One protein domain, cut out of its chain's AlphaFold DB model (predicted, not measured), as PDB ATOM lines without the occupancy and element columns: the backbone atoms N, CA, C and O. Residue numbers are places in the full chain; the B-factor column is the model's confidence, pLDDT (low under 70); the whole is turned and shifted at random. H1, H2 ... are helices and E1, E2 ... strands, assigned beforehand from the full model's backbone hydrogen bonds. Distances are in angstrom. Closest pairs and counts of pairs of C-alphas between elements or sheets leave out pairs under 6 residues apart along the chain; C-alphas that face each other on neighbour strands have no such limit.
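This is residues 21 to 94 and 263 to 310 of the 343 residues of an uncharacterized protein of Chlamydomonas schloesseri (UniProt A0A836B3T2). Two helix-and-hairpin arms form a V that is open between the hairpins: H2 with the hairpin E3 and E4 at its last residues, and H3 with the hairpin E1 and E2 along its later residues. H2 and H3 meet near their first residues, with little H1 between them; H4 packs on the hairpin E1 and E2, and H6 packs on H2. The 122 printed residues hold six named helices and five named strands, in the order E1, E2, H1, H2, E3, E4, H3, H4, E5, H5, H6; both two-stranded sheets are antiparallel, and the class is mixed, helices and strands. The whole is compact, with a radius of gyration of the C-alphas of 15.1 A, and spans 37 by 36 by 26 A.

E1 is residues 24 to 27, beginning at C-alpha 24 (205.259, 261.836, 202.612), and E2 is residues 30 to 33. H1 is residues 37 to 40. H2, residues 47 to 63, is 23.6 A long and begins at C-alpha 47 (223.404, 245.411, 198.980). E3, residues 75 to 79, and E4, residues 84 to 88, measure 12.8 A and 13.1 A. H3, residues 266 to 279, is 20.0 A long. H4 is residues 284 to 288, E5 residues 292 to 294, H5 residues 297 to 300, and H6 residues 303 to 309, ending at C-alpha 309 (222.878, 251.622, 193.014).

H2 is the hub, touching four helices. It touches H3 only at their ends, with Gln 49 and Trp 267 closest, their C-alphas 6.1 A apart, at a steep tilt of 48 degrees, the same way. H2 touches H6 at a steep tilt of 48 degrees, opposite ways; the closest C-alphas, of Lys 50 and Ala 309, are 4.4 A apart. Residues 52 to 57 of H2 touch H1, and H5 only just touches H2, with 3 pairs of C-alphas within 8 A. The closest C-alphas of H2 and E4, Ser 63 and Cys 86, are 5.3 A apart; those of H3 and E2, Thr 275 and Leu 33, are 5.3 A apart. In the hairpin E3 and E4, N 76 and O 87 are 2.8 A apart, and in the hairpin E1 and E2, N 25 and O 32 are 2.8 A apart, both within hydrogen-bond range. The closest C-alphas of E1 and H4, Tyr 26 and Ala 284, are 5.5 A apart. E5 pairs with no named strand, but its residues 292 to 293 pair antiparallel with residues 21 to 22. Every O i to N i+4 pair is within hydrogen-bond range in H2, H3, H4 and H6; H1 and H5 are too short for such a pair.

The C-alphas farthest apart, of Ser 82 and Asn 264, are 42.3 A apart. Residues 95 to 262 are not printed, and C-alphas 94 and 263 are 20.9 A apart across the cut. The link from H2 to E3, 11 residues, is long. Mean pLDDT of the printed part is 77.4; residues 27 to 29, 35, 79 to 84 and 88 to 94 are under 70.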
ATOM      1  N   SER A  21     210.740 268.487 198.352       74.31
ATOM      2  CA  SER A  21     209.531 267.661 198.347       74.31
ATOM      3  C   SER A  21     209.124 267.306 199.775       74.31
ATOM      4  O   SER A  21     209.933 267.402 200.696       74.31
ATOM      5  N   SER A  22     207.866 266.927 199.988       83.06
ATOM      6  CA  SER A  22     207.422 266.417 201.293       83.06
ATOM      7  C   SER A  22     208.000 265.020 201.526       83.06
ATOM      8  O   SER A  22     208.079 264.231 200.584       83.06
ATOM      9  N   LEU A  23     208.353 264.687 202.773       83.94
ATOM     10  CA  LEU A  23     208.747 263.326 203.165       83.94
ATOM     11  C   LEU A  23     207.668 262.302 202.793       83.94
ATOM     12  O   LEU A  23     207.986 261.186 202.395       83.94
ATOM     13  N   CYS A  24     206.398 262.693 202.900       84.56
ATOM     14  CA  CYS A  24     205.259 261.836 202.612       84.56
ATOM     15  C   CYS A  24     204.393 262.404 201.484       84.56
ATOM     16  O   CYS A  24     204.287 263.623 201.322       84.56
ATOM     17  N   ALA A  25     203.738 261.525 200.734       80.56
ATOM     18  CA  ALA A  25     202.811 261.857 199.664       80.56
ATOM     19  C   ALA A  25     201.423 261.285 199.976       80.56
ATOM     20  O   ALA A  25     201.278 260.095 200.262       80.56
ATOM     21  N   TYR A  26     200.392 262.132 199.921       75.69
ATOM     22  CA  TYR A  26     199.014 261.687 200.116       75.69
ATOM     23  C   TYR A  26     198.395 261.245 198.789       75.69
ATOM     24  O   TYR A  26     198.179 262.071 197.901       75.69
ATOM     25  N   ALA A  27     198.072 259.960 198.662       68.06
ATOM     26  CA  ALA A  27     197.466 259.386 197.467       68.06
ATOM     27  C   ALA A  27     196.397 258.353 197.837       68.06
ATOM     28  O   ALA A  27     196.522 257.616 198.815       68.06
ATOM     29  N   PHE A  28     195.312 258.313 197.057       65.19
ATOM     30  CA  PHE A  28     194.235 257.320 197.194       65.19
ATOM     31  C   PHE A  28     193.679 257.167 198.623       65.19
ATOM     32  O   PHE A  28     193.324 256.072 199.050       65.19
ATOM     33  N   GLY A  29     193.599 258.275 199.369       68.25
ATOM     34  CA  GLY A  29     193.052 258.286 200.728       68.25
ATOM     35  C   GLY A  29     194.029 257.859 201.824       68.25
ATOM     36  O   GLY A  29     193.596 257.660 202.954       68.25
ATOM     37  N   ASN A  30     195.320 257.736 201.523       70.25
ATOM     38  CA  ASN A  30     196.323 257.372 202.512       70.25
ATOM     39  C   ASN A  30     197.605 258.194 202.353       70.25
ATOM     40  O   ASN A  30     197.820 258.852 201.334       70.25
ATOM     41  N   CYS A  31     198.460 258.139 203.373       74.31
ATOM     42  CA  CYS A  31     199.742 258.822 203.400       74.31
ATOM     43  C   CYS A  31     200.896 257.829 203.284       74.31
ATOM     44  O   CYS A  31     201.119 257.037 204.195       74.31
ATOM     45  N   ASP A  32     201.634 257.912 202.183       77.31
ATOM     46  CA  ASP A  32     202.729 257.003 201.862       77.31
ATOM     47  C   ASP A  32     204.070 257.737 201.864       77.31
ATOM     48  O   ASP A  32     204.132 258.963 201.747       77.31
ATOM     49  N   LEU A  33     205.164 256.990 202.003       77.00
ATOM     50  CA  LEU A  33     206.503 257.551 201.875       77.00
ATOM     51  C   LEU A  33     206.729 258.070 200.452       77.00
ATOM     52  O   LEU A  33     206.389 257.404 199.470       77.00
ATOM     53  N   ASN A  34     207.330 259.252 200.338       77.31
ATOM     54  CA  ASN A  34     207.694 259.804 199.045       77.31
ATOM     55  C   ASN A  34     208.751 258.922 198.360       77.31
ATOM     56  O   ASN A  34     209.748 258.539 198.974       77.31
ATOM     57  N   ALA A  35     208.544 258.628 197.075       67.81
ATOM     58  CA  ALA A  35     209.443 257.806 196.267       67.81
ATOM     59  C   ALA A  35     210.881 258.360 196.213       67.81
ATOM     60  O   ALA A  35     211.831 257.580 196.119       67.81
ATOM     61  N   ASP A  36     211.026 259.685 196.338       74.81
ATOM     62  CA  ASP A  36     212.312 260.389 196.329       74.81
ATOM     63  C   ASP A  36     213.095 260.296 197.637       74.81
ATOM     64  O   ASP A  36     214.265 260.673 197.693       74.81
ATOM     65  N   TYR A  37     212.486 259.785 198.707       82.56
ATOM     66  CA  TYR A  37     213.176 259.711 199.987       82.56
ATOM     67  C   TYR A  37     214.431 258.840 199.906       82.56
ATOM     68  O   TYR A  37     215.476 259.221 200.423       82.56
ATOM     69  N   ILE A  38     214.359 257.695 199.226       81.62
ATOM     70  CA  ILE A  38     215.481 256.756 199.172       81.62
ATOM     71  C   ILE A  38     216.702 257.363 198.479       81.62
ATOM     72  O   ILE A  38     217.815 257.240 198.981       81.62
ATOM     73  N   THR A  39     216.510 258.037 197.346       77.50
ATOM     74  CA  THR A  39     217.609 258.681 196.612       77.50
ATOM     75  C   THR A  39     218.175 259.890 197.358       77.50
ATOM     76  O   THR A  39     219.331 260.247 197.143       77.50
ATOM     77  N   SER A  40     217.425 260.461 198.310       83.38
ATOM     78  CA  SER A  40     217.922 261.510 199.211       83.38
ATOM     79  C   SER A  40     218.876 261.010 200.310       83.38
ATOM     80  O   SER A  40     219.571 261.818 200.923       83.38
ATOM     81  N   LEU A  41     218.960 259.692 200.554       84.88
ATOM     82  CA  LEU A  41     219.801 259.111 201.618       84.88
ATOM     83  C   LEU A  41     221.305 259.078 201.281       84.88
ATOM     84  O   LEU A  41     222.123 258.726 202.136       84.88
ATOM     85  N   GLY A  42     221.681 259.467 200.059       87.19
ATOM     86  CA  GLY A  42     223.068 259.573 199.604       87.19
ATOM     87  C   GLY A  42     223.485 258.432 198.680       87.19
ATOM     88  O   GLY A  42     222.680 257.908 197.921       87.19
ATOM     89  N   THR A  43     224.764 258.053 198.704       88.88
ATOM     90  CA  THR A  43     225.297 256.987 197.840       88.88
ATOM     91  C   THR A  43     225.207 255.622 198.532       88.88
ATOM     92  O   THR A  43     225.760 255.471 199.624       88.88
ATOM     93  N   PRO A  44     224.560 254.613 197.920       89.38
ATOM     94  CA  PRO A  44     224.409 253.300 198.533       89.38
ATOM     95  C   PRO A  44     225.735 252.527 198.539       89.38
ATOM     96  O   PRO A  44     226.483 252.536 197.562       89.38
ATOM     97  N   SER A  45     226.012 251.817 199.632       90.50
ATOM     98  CA  SER A  45     227.265 251.071 199.831       90.50
ATOM     99  C   SER A  45     227.053 249.578 200.090       90.50
ATOM    100  O   SER A  45     227.847 248.757 199.630       90.50
ATOM    101  N   THR A  46     225.961 249.211 200.763       87.88
ATOM    102  CA  THR A  46     225.577 247.816 201.022       87.88
ATOM    103  C   THR A  46     224.571 247.322 199.985       87.88
ATOM    104  O   THR A  46     223.915 248.110 199.308       87.88
ATOM    105  N   ASP A  47     224.396 246.007 199.881       82.19
ATOM    106  CA  ASP A  47     223.404 245.411 198.980       82.19
ATOM    107  C   ASP A  47     221.957 245.810 199.318       82.19
ATOM    108  O   ASP A  47     221.154 245.994 198.409       82.19
ATOM    109  N   SER A  48     221.622 246.020 200.597       78.75
ATOM    110  CA  SER A  48     220.291 246.504 200.997       78.75
ATOM    111  C   SER A  48     220.070 247.967 200.611       78.75
ATOM    112  O   SER A  48     218.999 248.319 200.123       78.75
ATOM    113  N   GLN A  49     221.095 248.814 200.756       85.94
ATOM    114  CA  GLN A  49     221.052 250.214 200.312       85.94
ATOM    115  C   GLN A  49     220.928 250.311 198.796       85.94
ATOM    116  O   GLN A  49     220.116 251.074 198.277       85.94
ATOM    117  N   LYS A  50     221.725 249.505 198.090       84.44
ATOM    118  CA  LYS A  50     221.699 249.385 196.634       84.44
ATOM    119  C   LYS A  50     220.331 248.930 196.159       84.44
ATOM    120  O   LYS A  50     219.754 249.576 195.297       84.44
ATOM    121  N   LEU A  51     219.761 247.902 196.787       78.00
ATOM    122  CA  LEU A  51     218.431 247.420 196.433       78.00
ATOM    123  C   LEU A  51     217.372 248.511 196.592       78.00
ATOM    124  O   LEU A  51     216.635 248.779 195.649       78.00
ATOM    125  N   LEU A  52     217.344 249.193 197.741       77.31
ATOM    126  CA  LEU A  52     216.444 250.324 197.958       77.31
ATOM    127  C   LEU A  52     216.622 251.401 196.874       77.31
ATOM    128  O   LEU A  52     215.640 251.818 196.253       77.31
ATOM    129  N   ALA A  53     217.861 251.841 196.627       80.56
ATOM    130  CA  ALA A  53     218.172 252.865 195.629       80.56
ATOM    131  C   ALA A  53     217.737 252.450 194.222       80.56
ATOM    132  O   ALA A  53     217.088 253.221 193.517       80.56
ATOM    133  N   TYR A  54     218.077 251.232 193.817       78.75
ATOM    134  CA  TYR A  54     217.813 250.734 192.480       78.75
ATOM    135  C   TYR A  54     216.320 250.557 192.226       78.75
ATOM    136  O   TYR A  54     215.822 250.990 191.188       78.75
ATOM    137  N   THR A  55     215.584 250.000 193.190       75.69
ATOM    138  CA  THR A  55     214.125 249.886 193.115       75.69
ATOM    139  C   THR A  55     213.472 251.267 193.037       75.69
ATOM    140  O   THR A  55     212.582 251.467 192.216       75.69
ATOM    141  N   SER A  56     213.943 252.263 193.797       75.56
ATOM    142  CA  SER A  56     213.447 253.645 193.674       75.56
ATOM    143  C   SER A  56     213.665 254.213 192.259       75.56
ATOM    144  O   SER A  56     212.724 254.729 191.649       75.56
ATOM    145  N   ILE A  57     214.858 254.028 191.674       76.25
ATOM    146  CA  ILE A  57     215.164 254.481 190.305       76.25
ATOM    147  C   ILE A  57     214.305 253.764 189.261       76.25
ATOM    148  O   ILE A  57     213.752 254.409 188.364       76.25
ATOM    149  N   LEU A  58     214.179 252.437 189.352       75.25
ATOM    150  CA  LEU A  58     213.327 251.682 188.439       75.25
ATOM    151  C   LEU A  58     211.877 252.137 188.547       75.25
ATOM    152  O   LEU A  58     211.246 252.346 187.516       75.25
ATOM    153  N   SER A  59     211.363 252.350 189.761       73.12
ATOM    154  CA  SER A  59     209.989 252.816 189.954       73.12
ATOM    155  C   SER A  59     209.778 254.169 189.286       73.12
ATOM    156  O   SER A  59     208.805 254.370 188.553       73.12
ATOM    157  N   TYR A  60     210.728 255.093 189.454       74.88
ATOM    158  CA  TYR A  60     210.706 256.387 188.778       74.88
ATOM    159  C   TYR A  60     210.669 256.238 187.246       74.88
ATOM    160  O   TYR A  60     209.808 256.830 186.588       74.88
ATOM    161  N   ASN A  61     211.542 255.399 186.684       77.94
ATOM    162  CA  ASN A  61     211.637 255.170 185.241       77.94
ATOM    163  C   ASN A  61     210.409 254.456 184.665       77.94
ATOM    164  O   ASN A  61     209.904 254.851 183.614       77.94
ATOM    165  N   CYS A  62     209.899 253.431 185.349       75.94
ATOM    166  CA  CYS A  62     208.690 252.723 184.941       75.94
ATOM    167  C   CYS A  62     207.505 253.666 184.930       75.94
ATOM    168  O   CYS A  62     206.763 253.742 183.958       75.94
ATOM    169  N   SER A  63     207.393 254.489 185.956       73.88
ATOM    170  CA  SER A  63     206.260 255.376 186.093       73.88
ATOM    171  C   SER A  63     206.259 256.543 185.081       73.88
ATOM    172  O   SER A  63     205.212 257.155 184.865       73.88
ATOM    173  N   LEU A  64     207.385 256.836 184.399       77.25
ATOM    174  CA  LEU A  64     207.428 257.762 183.245       77.25
ATOM    175  C   LEU A  64     206.692 257.197 182.022       77.25
ATOM    176  O   LEU A  64     206.319 257.954 181.124       77.25
ATOM    177  N   LYS A  65     206.481 255.879 181.974       83.81
ATOM    178  CA  LYS A  65     205.836 255.179 180.865       83.81
ATOM    179  C   LYS A  65     204.322 255.220 181.068       83.81
ATOM    180  O   LYS A  65     203.775 254.618 181.987       83.81
ATOM    181  N   THR A  66     203.636 255.952 180.199       83.88
ATOM    182  CA  THR A  66     202.199 256.254 180.324       83.88
ATOM    183  C   THR A  66     201.303 255.350 179.479       83.88
ATOM    184  O   THR A  66     200.088 255.536 179.456       83.88
ATOM    185  N   SER A  67     201.873 254.367 178.778       82.50
ATOM    186  CA  SER A  67     201.118 253.443 177.930       82.50
ATOM    187  C   SER A  67     201.583 252.000 178.097       82.50
ATOM    188  O   SER A  67     202.765 251.735 178.319       82.50
ATOM    189  N   LYS A  68     200.671 251.048 177.872       81.75
ATOM    190  CA  LYS A  68     200.994 249.613 177.850       81.75
ATOM    191  C   LYS A  68     202.139 249.282 176.889       81.75
ATOM    192  O   LYS A  68     202.990 248.468 177.211       81.75
ATOM    193  N   THR A  69     202.180 249.928 175.724       85.19
ATOM    194  CA  THR A  69     203.221 249.702 174.710       85.19
ATOM    195  C   THR A  69     204.592 250.241 175.109       85.19
ATOM    196  O   THR A  69     205.599 249.675 174.699       85.19
ATOM    197  N   SER A  70     204.653 251.316 175.902       84.81
ATOM    198  CA  SER A  70     205.921 251.854 176.419       84.81
ATOM    199  C   SER A  70     206.397 251.127 177.682       84.81
ATOM    200  O   SER A  70     207.594 251.152 177.989       84.81
ATOM    201  N   CYS A  71     205.483 250.448 178.382       81.62
ATOM    202  CA  CYS A  71     205.726 249.660 179.584       81.62
ATOM    203  C   CYS A  71     206.372 248.297 179.296       81.62
ATOM    204  O   CYS A  71     205.727 247.256 179.310       81.62
ATOM    205  N   THR A  72     207.663 248.340 178.982       79.31
ATOM    206  CA  THR A  72     208.499 247.182 178.635       79.31
ATOM    207  C   THR A  72     209.808 247.166 179.433       79.31
ATOM    208  O   THR A  72     210.183 248.182 180.036       79.31
ATOM    209  N   GLY A  73     210.535 246.043 179.385       76.88
ATOM    210  CA  GLY A  73     211.816 245.844 180.075       76.88
ATOM    211  C   GLY A  73     211.600 245.447 181.533       76.88
ATOM    212  O   GLY A  73     210.807 244.556 181.809       76.88
ATOM    213  N   ASN A  74     212.237 246.160 182.463       73.12
ATOM    214  CA  ASN A  74     212.068 245.962 183.913       73.12
ATOM    215  C   ASN A  74     210.732 246.508 184.454       73.12
ATOM    216  O   ASN A  74     210.594 246.723 185.656       73.12
ATOM    217  N   CYS A  75     209.773 246.792 183.573       73.56
ATOM    218  CA  CYS A  75     208.505 247.405 183.918       73.56
ATOM    219  C   CYS A  75     207.339 246.586 183.376       73.56
ATOM    220  O   CYS A  75     207.410 246.083 182.254       73.56
ATOM    221  N   GLU A  76     206.256 246.530 184.140       77.19
ATOM    222  CA  GLU A  76     205.042 245.794 183.812       77.19
ATOM    223  C   GLU A  76     203.803 246.691 183.896       77.19
ATOM    224  O   GLU A  76     203.677 247.556 184.767       77.19
ATOM    225  N   TRP A  77     202.889 246.520 182.936       76.69
ATOM    226  CA  TRP A  77     201.660 247.303 182.866       76.69
ATOM    227  C   TRP A  77     200.568 246.650 183.705       76.69
ATOM    228  O   TRP A  77     199.935 245.688 183.267       76.69
ATOM    229  N   VAL A  78     200.289 247.228 184.871       70.25
ATOM    230  CA  VAL A  78     199.176 246.804 185.722       70.25
ATOM    231  C   VAL A  78     197.924 247.570 185.299       70.25
ATOM    232  O   VAL A  78     197.898 248.802 185.252       70.25
ATOM    233  N   SER A  79     196.883 246.830 184.917       69.38
ATOM    234  CA  SER A  79     195.686 247.350 184.250       69.38
ATOM    235  C   SER A  79     194.409 246.843 184.906       69.38
ATOM    236  O   SER A  79     194.299 245.666 185.233       69.38
ATOM    237  N   THR A  80     193.396 247.711 184.967       56.72
ATOM    238  CA  THR A  80     191.978 247.317 185.075       56.72
ATOM    239  C   THR A  80     191.180 247.695 183.811       56.72
ATOM    240  O   THR A  80     189.953 247.707 183.827       56.72
ATOM    241  N   GLY A  81     191.863 248.034 182.710       60.19
ATOM    242  CA  GLY A  81     191.302 248.519 181.440       60.19
ATOM    243  C   GLY A  81     192.281 249.387 180.624       60.19
ATOM    244  O   GLY A  81     193.499 249.200 180.670       60.19
ATOM    245  N   SER A  82     191.767 250.371 179.878       59.78
ATOM    246  CA  SER A  82     192.577 251.379 179.157       59.78
ATOM    247  C   SER A  82     193.299 252.369 180.084       59.78
ATOM    248  O   SER A  82     194.228 253.049 179.656       59.78
ATOM    249  N   SER A  83     192.903 252.419 181.356       67.31
ATOM    250  CA  SER A  83     193.601 253.112 182.435       67.31
ATOM    251  C   SER A  83     194.463 252.101 183.186       67.31
ATOM    252  O   SER A  83     193.953 251.131 183.747       67.31
ATOM    253  N   GLY A  84     195.773 252.302 183.158       69.44
ATOM    254  CA  GLY A  84     196.735 251.458 183.852       69.44
ATOM    255  C   GLY A  84     197.967 252.258 184.231       69.44
ATOM    256  O   GLY A  84     198.102 253.433 183.884       69.44
ATOM    257  N   VAL A  85     198.839 251.607 184.978       75.31
ATOM    258  CA  VAL A  85     200.044 252.192 185.550       75.31
ATOM    259  C   VAL A  85     201.202 251.259 185.257       75.31
ATOM    260  O   VAL A  85     201.081 250.040 185.366       75.31
ATOM    261  N   CYS A  86     202.321 251.840 184.847       74.44
ATOM    262  CA  CYS A  86     203.536 251.086 184.616       74.44
ATOM    263  C   CYS A  86     204.327 251.008 185.926       74.44
ATOM    264  O   CYS A  86     204.759 252.034 186.457       74.44
ATOM    265  N   VAL A  87     204.464 249.797 186.458       70.69
ATOM    266  CA  VAL A  87     205.179 249.495 187.706       70.69
ATOM    267  C   VAL A  87     206.442 248.700 187.403       70.69
ATOM    268  O   VAL A  87     206.686 248.346 186.253       70.69
ATOM    269  N   ILE A  88     207.268 248.451 188.414       68.81
ATOM    270  CA  ILE A  88     208.418 247.551 188.283       68.81
ATOM    271  C   ILE A  88     207.897 246.127 188.081       68.81
ATOM    272  O   ILE A  88     206.929 245.740 188.724       68.81
ATOM    273  N   SER A  89     208.527 245.362 187.193       67.19
ATOM    274  CA  SER A  89     208.226 243.937 187.048       67.19
ATOM    275  C   SER A  89     208.865 243.125 188.180       67.19
ATOM    276  O   SER A  89     210.045 243.303 188.490       67.19
ATOM    277  N   ASP A  90     208.133 242.140 188.705       56.31
ATOM    278  CA  ASP A  90     208.609 241.190 189.730       56.31
ATOM    279  C   ASP A  90     209.706 240.233 189.223       56.31
ATOM    280  O   ASP A  90     210.224 239.379 189.949       56.31
ATOM    281  N   SER A  91     210.094 240.367 187.956       55.25
ATOM    282  CA  SER A  91     211.154 239.590 187.318       55.25
ATOM    283  C   SER A  91     212.574 240.087 187.631       55.25
ATOM    284  O   SER A  91     213.533 239.480 187.178       55.25
ATOM    285  N   TYR A  92     212.746 241.140 188.433       53.69
ATOM    286  CA  TYR A  92     214.037 241.816 188.639       53.69
ATOM    287  C   TYR A  92     215.148 240.988 189.337       53.69
ATOM    288  O   TYR A  92     216.330 241.293 189.179       53.69
ATOM    289  N   PHE A  93     214.816 239.964 190.126       57.88
ATOM    290  CA  PHE A  93     215.789 239.306 191.010       57.88
ATOM    291  C   PHE A  93     216.365 238.013 190.426       57.88
ATOM    292  O   PHE A  93     215.617 237.126 190.007       57.88
ATOM    293  N   ASP A  94     217.696 237.875 190.493       62.03
ATOM    294  CA  ASP A  94     218.388 236.623 190.178       62.03
ATOM    295  C   ASP A  94     217.999 235.549 191.207       62.03
ATOM    296  O   ASP A  94     218.205 235.704 192.417       62.03
ATOM    297  N   PRO A 263     217.546 244.327 208.265       70.31
ATOM    298  CA  PRO A 263     216.877 245.241 209.192       70.31
ATOM    299  C   PRO A 263     217.863 246.047 210.050       70.31
ATOM    300  O   PRO A 263     217.489 247.053 210.660       70.31
ATOM    301  N   ASN A 264     219.130 245.626 210.121       79.56
ATOM    302  CA  ASN A 264     220.171 246.361 210.822       79.56
ATOM    303  C   ASN A 264     220.816 247.459 209.978       79.56
ATOM    304  O   ASN A 264     221.460 248.336 210.570       79.56
ATOM    305  N   ASP A 265     220.612 247.449 208.658       84.62
ATOM    306  CA  ASP A 265     221.183 248.431 207.748       84.62
ATOM    307  C   ASP A 265     220.659 249.850 208.064       84.62
ATOM    308  O   ASP A 265     219.450 250.050 208.255       84.62
ATOM    309  N   PRO A 266     221.540 250.866 208.133       87.31
ATOM    310  CA  PRO A 266     221.145 252.235 208.449       87.31
ATOM    311  C   PRO A 266     220.089 252.840 207.517       87.31
ATOM    312  O   PRO A 266     219.262 253.623 207.989       87.31
ATOM    313  N   TRP A 267     220.093 252.520 206.220       87.44
ATOM    314  CA  TRP A 267     219.070 253.026 205.295       87.44
ATOM    315  C   TRP A 267     217.741 252.317 205.491       87.44
ATOM    316  O   TRP A 267     216.699 252.958 205.430       87.44
ATOM    317  N   VAL A 268     217.768 251.019 205.781       79.44
ATOM    318  CA  VAL A 268     216.556 250.225 206.022       79.44
ATOM    319  C   VAL A 268     215.852 250.718 207.283       79.44
ATOM    320  O   VAL A 268     214.646 250.957 207.269       79.44
ATOM    321  N   LYS A 269     216.606 251.010 208.350       78.69
ATOM    322  CA  LYS A 269     216.070 251.668 209.556       78.69
ATOM    323  C   LYS A 269     215.446 253.028 209.243       78.69
ATOM    324  O   LYS A 269     214.355 253.329 209.721       78.69
ATOM    325  N   GLN A 270     216.123 253.849 208.442       84.25
ATOM    326  CA  GLN A 270     215.621 255.164 208.039       84.25
ATOM    327  C   GLN A 270     214.360 255.074 207.175       84.25
ATOM    328  O   GLN A 270     213.435 255.857 207.382       84.25
ATOM    329  N   TYR A 271     214.305 254.120 206.247       82.25
ATOM    330  CA  TYR A 271     213.130 253.814 205.439       82.25
ATOM    331  C   TYR A 271     211.954 253.378 206.316       82.25
ATOM    332  O   TYR A 271     210.901 254.005 206.269       82.25
ATOM    333  N   ASN A 272     212.149 252.397 207.200       74.94
ATOM    334  CA  ASN A 272     211.095 251.891 208.083       74.94
ATOM    335  C   ASN A 272     210.548 252.975 209.028       74.94
ATOM    336  O   ASN A 272     209.332 253.090 209.218       74.94
ATOM    337  N   ASN A 273     211.425 253.818 209.579       80.81
ATOM    338  CA  ASN A 273     211.026 254.945 210.425       80.81
ATOM    339  C   ASN A 273     210.229 256.001 209.642       80.81
ATOM    340  O   ASN A 273     209.219 256.512 210.137       80.81
ATOM    341  N   ALA A 274     210.655 256.320 208.418       81.25
ATOM    342  CA  ALA A 274     209.966 257.279 207.565       81.25
ATOM    343  C   ALA A 274     208.597 256.746 207.108       81.25
ATOM    344  O   ALA A 274     207.596 257.448 207.241       81.25
ATOM    345  N   THR A 275     208.519 255.479 206.695       77.50
ATOM    346  CA  THR A 275     207.262 254.786 206.371       77.50
ATOM    347  C   THR A 275     206.296 254.799 207.554       77.50
ATOM    348  O   THR A 275     205.138 255.183 207.399       77.50
ATOM    349  N   THR A 276     206.767 254.474 208.763       75.12
ATOM    350  CA  THR A 276     205.947 254.539 209.987       75.12
ATOM    351  C   THR A 276     205.433 255.958 210.242       75.12
ATOM    352  O   THR A 276     204.265 256.160 210.583       75.12
ATOM    353  N   THR A 277     206.288 256.961 210.031       82.06
ATOM    354  CA  THR A 277     205.918 258.373 210.175       82.06
ATOM    355  C   THR A 277     204.813 258.760 209.194       82.06
ATOM    356  O   THR A 277     203.835 259.379 209.620       82.06
ATOM    357  N   CYS A 278     204.918 258.366 207.923       78.38
ATOM    358  CA  CYS A 278     203.905 258.643 206.905       78.38
ATOM    359  C   CYS A 278     202.590 257.912 207.192       78.38
ATOM    360  O   CYS A 278     201.548 258.557 207.274       78.38
ATOM    361  N   ASN A 279     202.645 256.613 207.494       75.56
ATOM    362  CA  ASN A 279     201.461 255.804 207.796       75.56
ATOM    363  C   ASN A 279     200.694 256.303 209.034       75.56
ATOM    364  O   ASN A 279     199.487 256.098 209.142       75.56
ATOM    365  N   SER A 280     201.363 256.999 209.962       80.62
ATOM    366  CA  SER A 280     200.706 257.630 211.115       80.62
ATOM    367  C   SER A 280     199.829 258.841 210.751       80.62
ATOM    368  O   SER A 280     199.060 259.318 211.590       80.62
ATOM    369  N   LYS A 281     199.941 259.384 209.529       85.00
ATOM    370  CA  LYS A 281     199.198 260.572 209.090       85.00
ATOM    371  C   LYS A 281     197.910 260.162 208.386       85.00
ATOM    372  O   LYS A 281     197.916 259.597 207.300       85.00
ATOM    373  N   THR A 282     196.784 260.536 208.980       84.25
ATOM    374  CA  THR A 282     195.443 260.171 208.491       84.25
ATOM    375  C   THR A 282     194.780 261.249 207.633       84.25
ATOM    376  O   THR A 282     193.682 261.041 207.129       84.25
ATOM    377  N   THR A 283     195.414 262.415 207.462       86.25
ATOM    378  CA  THR A 283     194.866 263.526 206.669       86.25
ATOM    379  C   THR A 283     195.869 264.004 205.627       86.25
ATOM    380  O   THR A 283     197.077 263.982 205.863       86.25
ATOM    381  N   ALA A 284     195.365 264.508 204.497       82.25
ATOM    382  CA  ALA A 284     196.199 265.051 203.424       82.25
ATOM    383  C   ALA A 284     197.119 266.185 203.905       82.25
ATOM    384  O   ALA A 284     198.298 266.217 203.561       82.25
ATOM    385  N   ALA A 285     196.605 267.082 204.753       87.25
ATOM    386  CA  ALA A 285     197.383 268.189 205.306       87.25
ATOM    387  C   ALA A 285     198.516 267.700 206.222       87.25
ATOM    388  O   ALA A 285     199.654 268.142 206.082       87.25
ATOM    389  N   ALA A 286     198.230 266.757 207.126       87.19
ATOM    390  CA  ALA A 286     199.248 266.192 208.011       87.19
ATOM    391  C   ALA A 286     200.287 265.359 207.246       87.19
ATOM    392  O   ALA A 286     201.446 265.318 207.648       87.19
ATOM    393  N   CYS A 287     199.872 264.716 206.153       82.38
ATOM    394  CA  CYS A 287     200.752 263.949 205.282       82.38
ATOM    395  C   CYS A 287     201.742 264.847 204.538       82.38
ATOM    396  O   CYS A 287     202.951 264.683 204.666       82.38
ATOM    397  N   ASN A 288     201.236 265.859 203.834       82.69
ATOM    398  CA  ASN A 288     202.068 266.774 203.050       82.69
ATOM    399  C   ASN A 288     202.949 267.686 203.930       82.69
ATOM    400  O   ASN A 288     203.863 268.331 203.425       82.69
ATOM    401  N   GLY A 289     202.663 267.765 205.236       84.38
ATOM    402  CA  GLY A 289     203.456 268.494 206.228       84.38
ATOM    403  C   GLY A 289     204.416 267.625 207.049       84.38
ATOM    404  O   GLY A 289     205.014 268.132 207.995       84.38
ATOM    405  N   ALA A 290     204.564 266.332 206.743       84.50
ATOM    406  CA  ALA A 290     205.296 265.369 207.575       84.50
ATOM    407  C   ALA A 290     206.837 265.490 207.526       84.50
ATOM    408  O   ALA A 290     207.541 264.606 208.010       84.50
ATOM    409  N   GLY A 291     207.359 266.582 206.974       83.62
ATOM    410  CA  GLY A 291     208.785 266.844 206.804       83.62
ATOM    411  C   GLY A 291     209.112 267.198 205.359       83.62
ATOM    412  O   GLY A 291     208.284 267.020 204.469       83.62
ATOM    413  N   ALA A 292     210.322 267.700 205.134       81.69
ATOM    414  CA  ALA A 292     210.833 267.990 203.802       81.69
ATOM    415  C   ALA A 292     212.043 267.106 203.501       81.69
ATOM    416  O   ALA A 292     212.850 266.825 204.386       81.69
ATOM    417  N   ILE A 293     212.165 266.707 202.243       82.19
ATOM    418  CA  ILE A 293     213.306 265.985 201.694       82.19
ATOM    419  C   ILE A 293     213.920 266.822 200.574       82.19
ATOM    420  O   ILE A 293     213.213 267.521 199.842       82.19
ATOM    421  N   GLN A 294     215.246 266.765 200.469       79.38
ATOM    422  CA  GLN A 294     215.969 267.314 199.327       79.38
ATOM    423  C   GLN A 294     215.979 266.264 198.226       79.38
ATOM    424  O   GLN A 294     216.386 265.129 198.469       79.38
ATOM    425  N   VAL A 295     215.538 266.642 197.030       73.44
ATOM    426  CA  VAL A 295     215.502 265.731 195.885       73.44
ATOM    427  C   VAL A 295     216.570 266.148 194.890       73.44
ATOM    428  O   VAL A 295     216.488 267.225 194.298       73.44
ATOM    429  N   ASP A 296     217.554 265.277 194.679       75.75
ATOM    430  CA  ASP A 296     218.476 265.399 193.557       75.75
ATOM    431  C   ASP A 296     217.948 264.579 192.377       75.75
ATOM    432  O   ASP A 296     218.108 263.362 192.296       75.75
ATOM    433  N   THR A 297     217.297 265.256 191.434       71.75
ATOM    434  CA  THR A 297     216.724 264.606 190.250       71.75
ATOM    435  C   THR A 297     217.782 264.086 189.279       71.75
ATOM    436  O   THR A 297     217.478 263.217 188.456       71.75
ATOM    437  N   ALA A 298     219.033 264.556 189.378       76.38
ATOM    438  CA  ALA A 298     220.126 264.060 188.549       76.38
ATOM    439  C   ALA A 298     220.456 262.595 188.876       76.38
ATOM    440  O   ALA A 298     220.865 261.843 187.989       76.38
ATOM    441  N   VAL A 299     220.191 262.155 190.111       77.81
ATOM    442  CA  VAL A 299     220.393 260.776 190.580       77.81
ATOM    443  C   VAL A 299     219.636 259.755 189.724       77.81
ATOM    444  O   VAL A 299     220.168 258.689 189.423       77.81
ATOM    445  N   TYR A 300     218.434 260.094 189.251       70.62
ATOM    446  CA  TYR A 300     217.598 259.189 188.450       70.62
ATOM    447  C   TYR A 300     218.056 259.002 187.004       70.62
ATOM    448  O   TYR A 300     217.681 258.026 186.357       70.62
ATOM    449  N   THR A 301     218.833 259.950 186.483       71.44
ATOM    450  CA  THR A 301     219.271 259.968 185.076       71.44
ATOM    451  C   THR A 301     220.775 259.748 184.924       71.44
ATOM    452  O   THR A 301     221.261 259.516 183.818       71.44
ATOM    453  N   SER A 302     221.518 259.776 186.031       78.94
ATOM    454  CA  SER A 302     222.956 259.552 186.057       78.94
ATOM    455  C   SER A 302     223.307 258.073 185.893       78.94
ATOM    456  O   SER A 302     223.035 257.244 186.765       78.94
ATOM    457  N   ALA A 303     224.009 257.748 184.804       76.31
ATOM    458  CA  ALA A 303     224.547 256.406 184.577       76.31
ATOM    459  C   ALA A 303     225.515 255.963 185.692       76.31
ATOM    460  O   ALA A 303     225.532 254.789 186.063       76.31
ATOM    461  N   SER A 304     226.290 256.894 186.269       80.12
ATOM    462  CA  SER A 304     227.217 256.570 187.360       80.12
ATOM    463  C   SER A 304     226.472 256.192 188.638       80.12
ATOM    464  O   SER A 304     226.843 255.215 189.296       80.12
ATOM    465  N   TYR A 305     225.377 256.885 188.959       81.44
ATOM    466  CA  TYR A 305     224.565 256.528 190.116       81.44
ATOM    467  C   TYR A 305     223.828 255.208 189.895       81.44
ATOM    468  O   TYR A 305     223.866 254.358 190.776       81.44
ATOM    469  N   LEU A 306     223.245 254.982 188.711       78.88
ATOM    470  CA  LEU A 306     222.588 253.712 188.383       78.88
ATOM    471  C   LEU A 306     223.541 252.520 188.565       78.88
ATOM    472  O   LEU A 306     223.173 251.537 189.203       78.88
ATOM    473  N   SER A 307     224.782 252.637 188.082       81.44
ATOM    474  CA  SER A 307     225.801 251.592 188.260       81.44
ATOM    475  C   SER A 307     226.195 251.368 189.725       81.44
ATOM    476  O   SER A 307     226.485 250.246 190.126       81.44
ATOM    477  N   THR A 308     226.166 252.422 190.546       84.06
ATOM    478  CA  THR A 308     226.494 252.343 191.980       84.06
ATOM    479  C   THR A 308     225.338 251.763 192.790       84.06
ATOM    480  O   THR A 308     225.559 251.000 193.730       84.06
ATOM    481  N   ALA A 309     224.107 252.112 192.414       81.75
ATOM    482  CA  ALA A 309     222.878 251.622 193.014       81.75
ATOM    483  C   ALA A 309     222.585 250.172 192.636       81.75
ATOM    484  O   ALA A 309     221.850 249.515 193.355       81.75
ATOM    485  N   GLN A 310     223.152 249.651 191.548       81.69
ATOM    486  CA  GLN A 310     222.934 248.271 191.133       81.69
ATOM    487  C   GLN A 310     223.433 247.291 192.210       81.69
ATOM    488  O   GLN A 310     224.632 247.264 192.514       81.69
TER     489      GLN A 310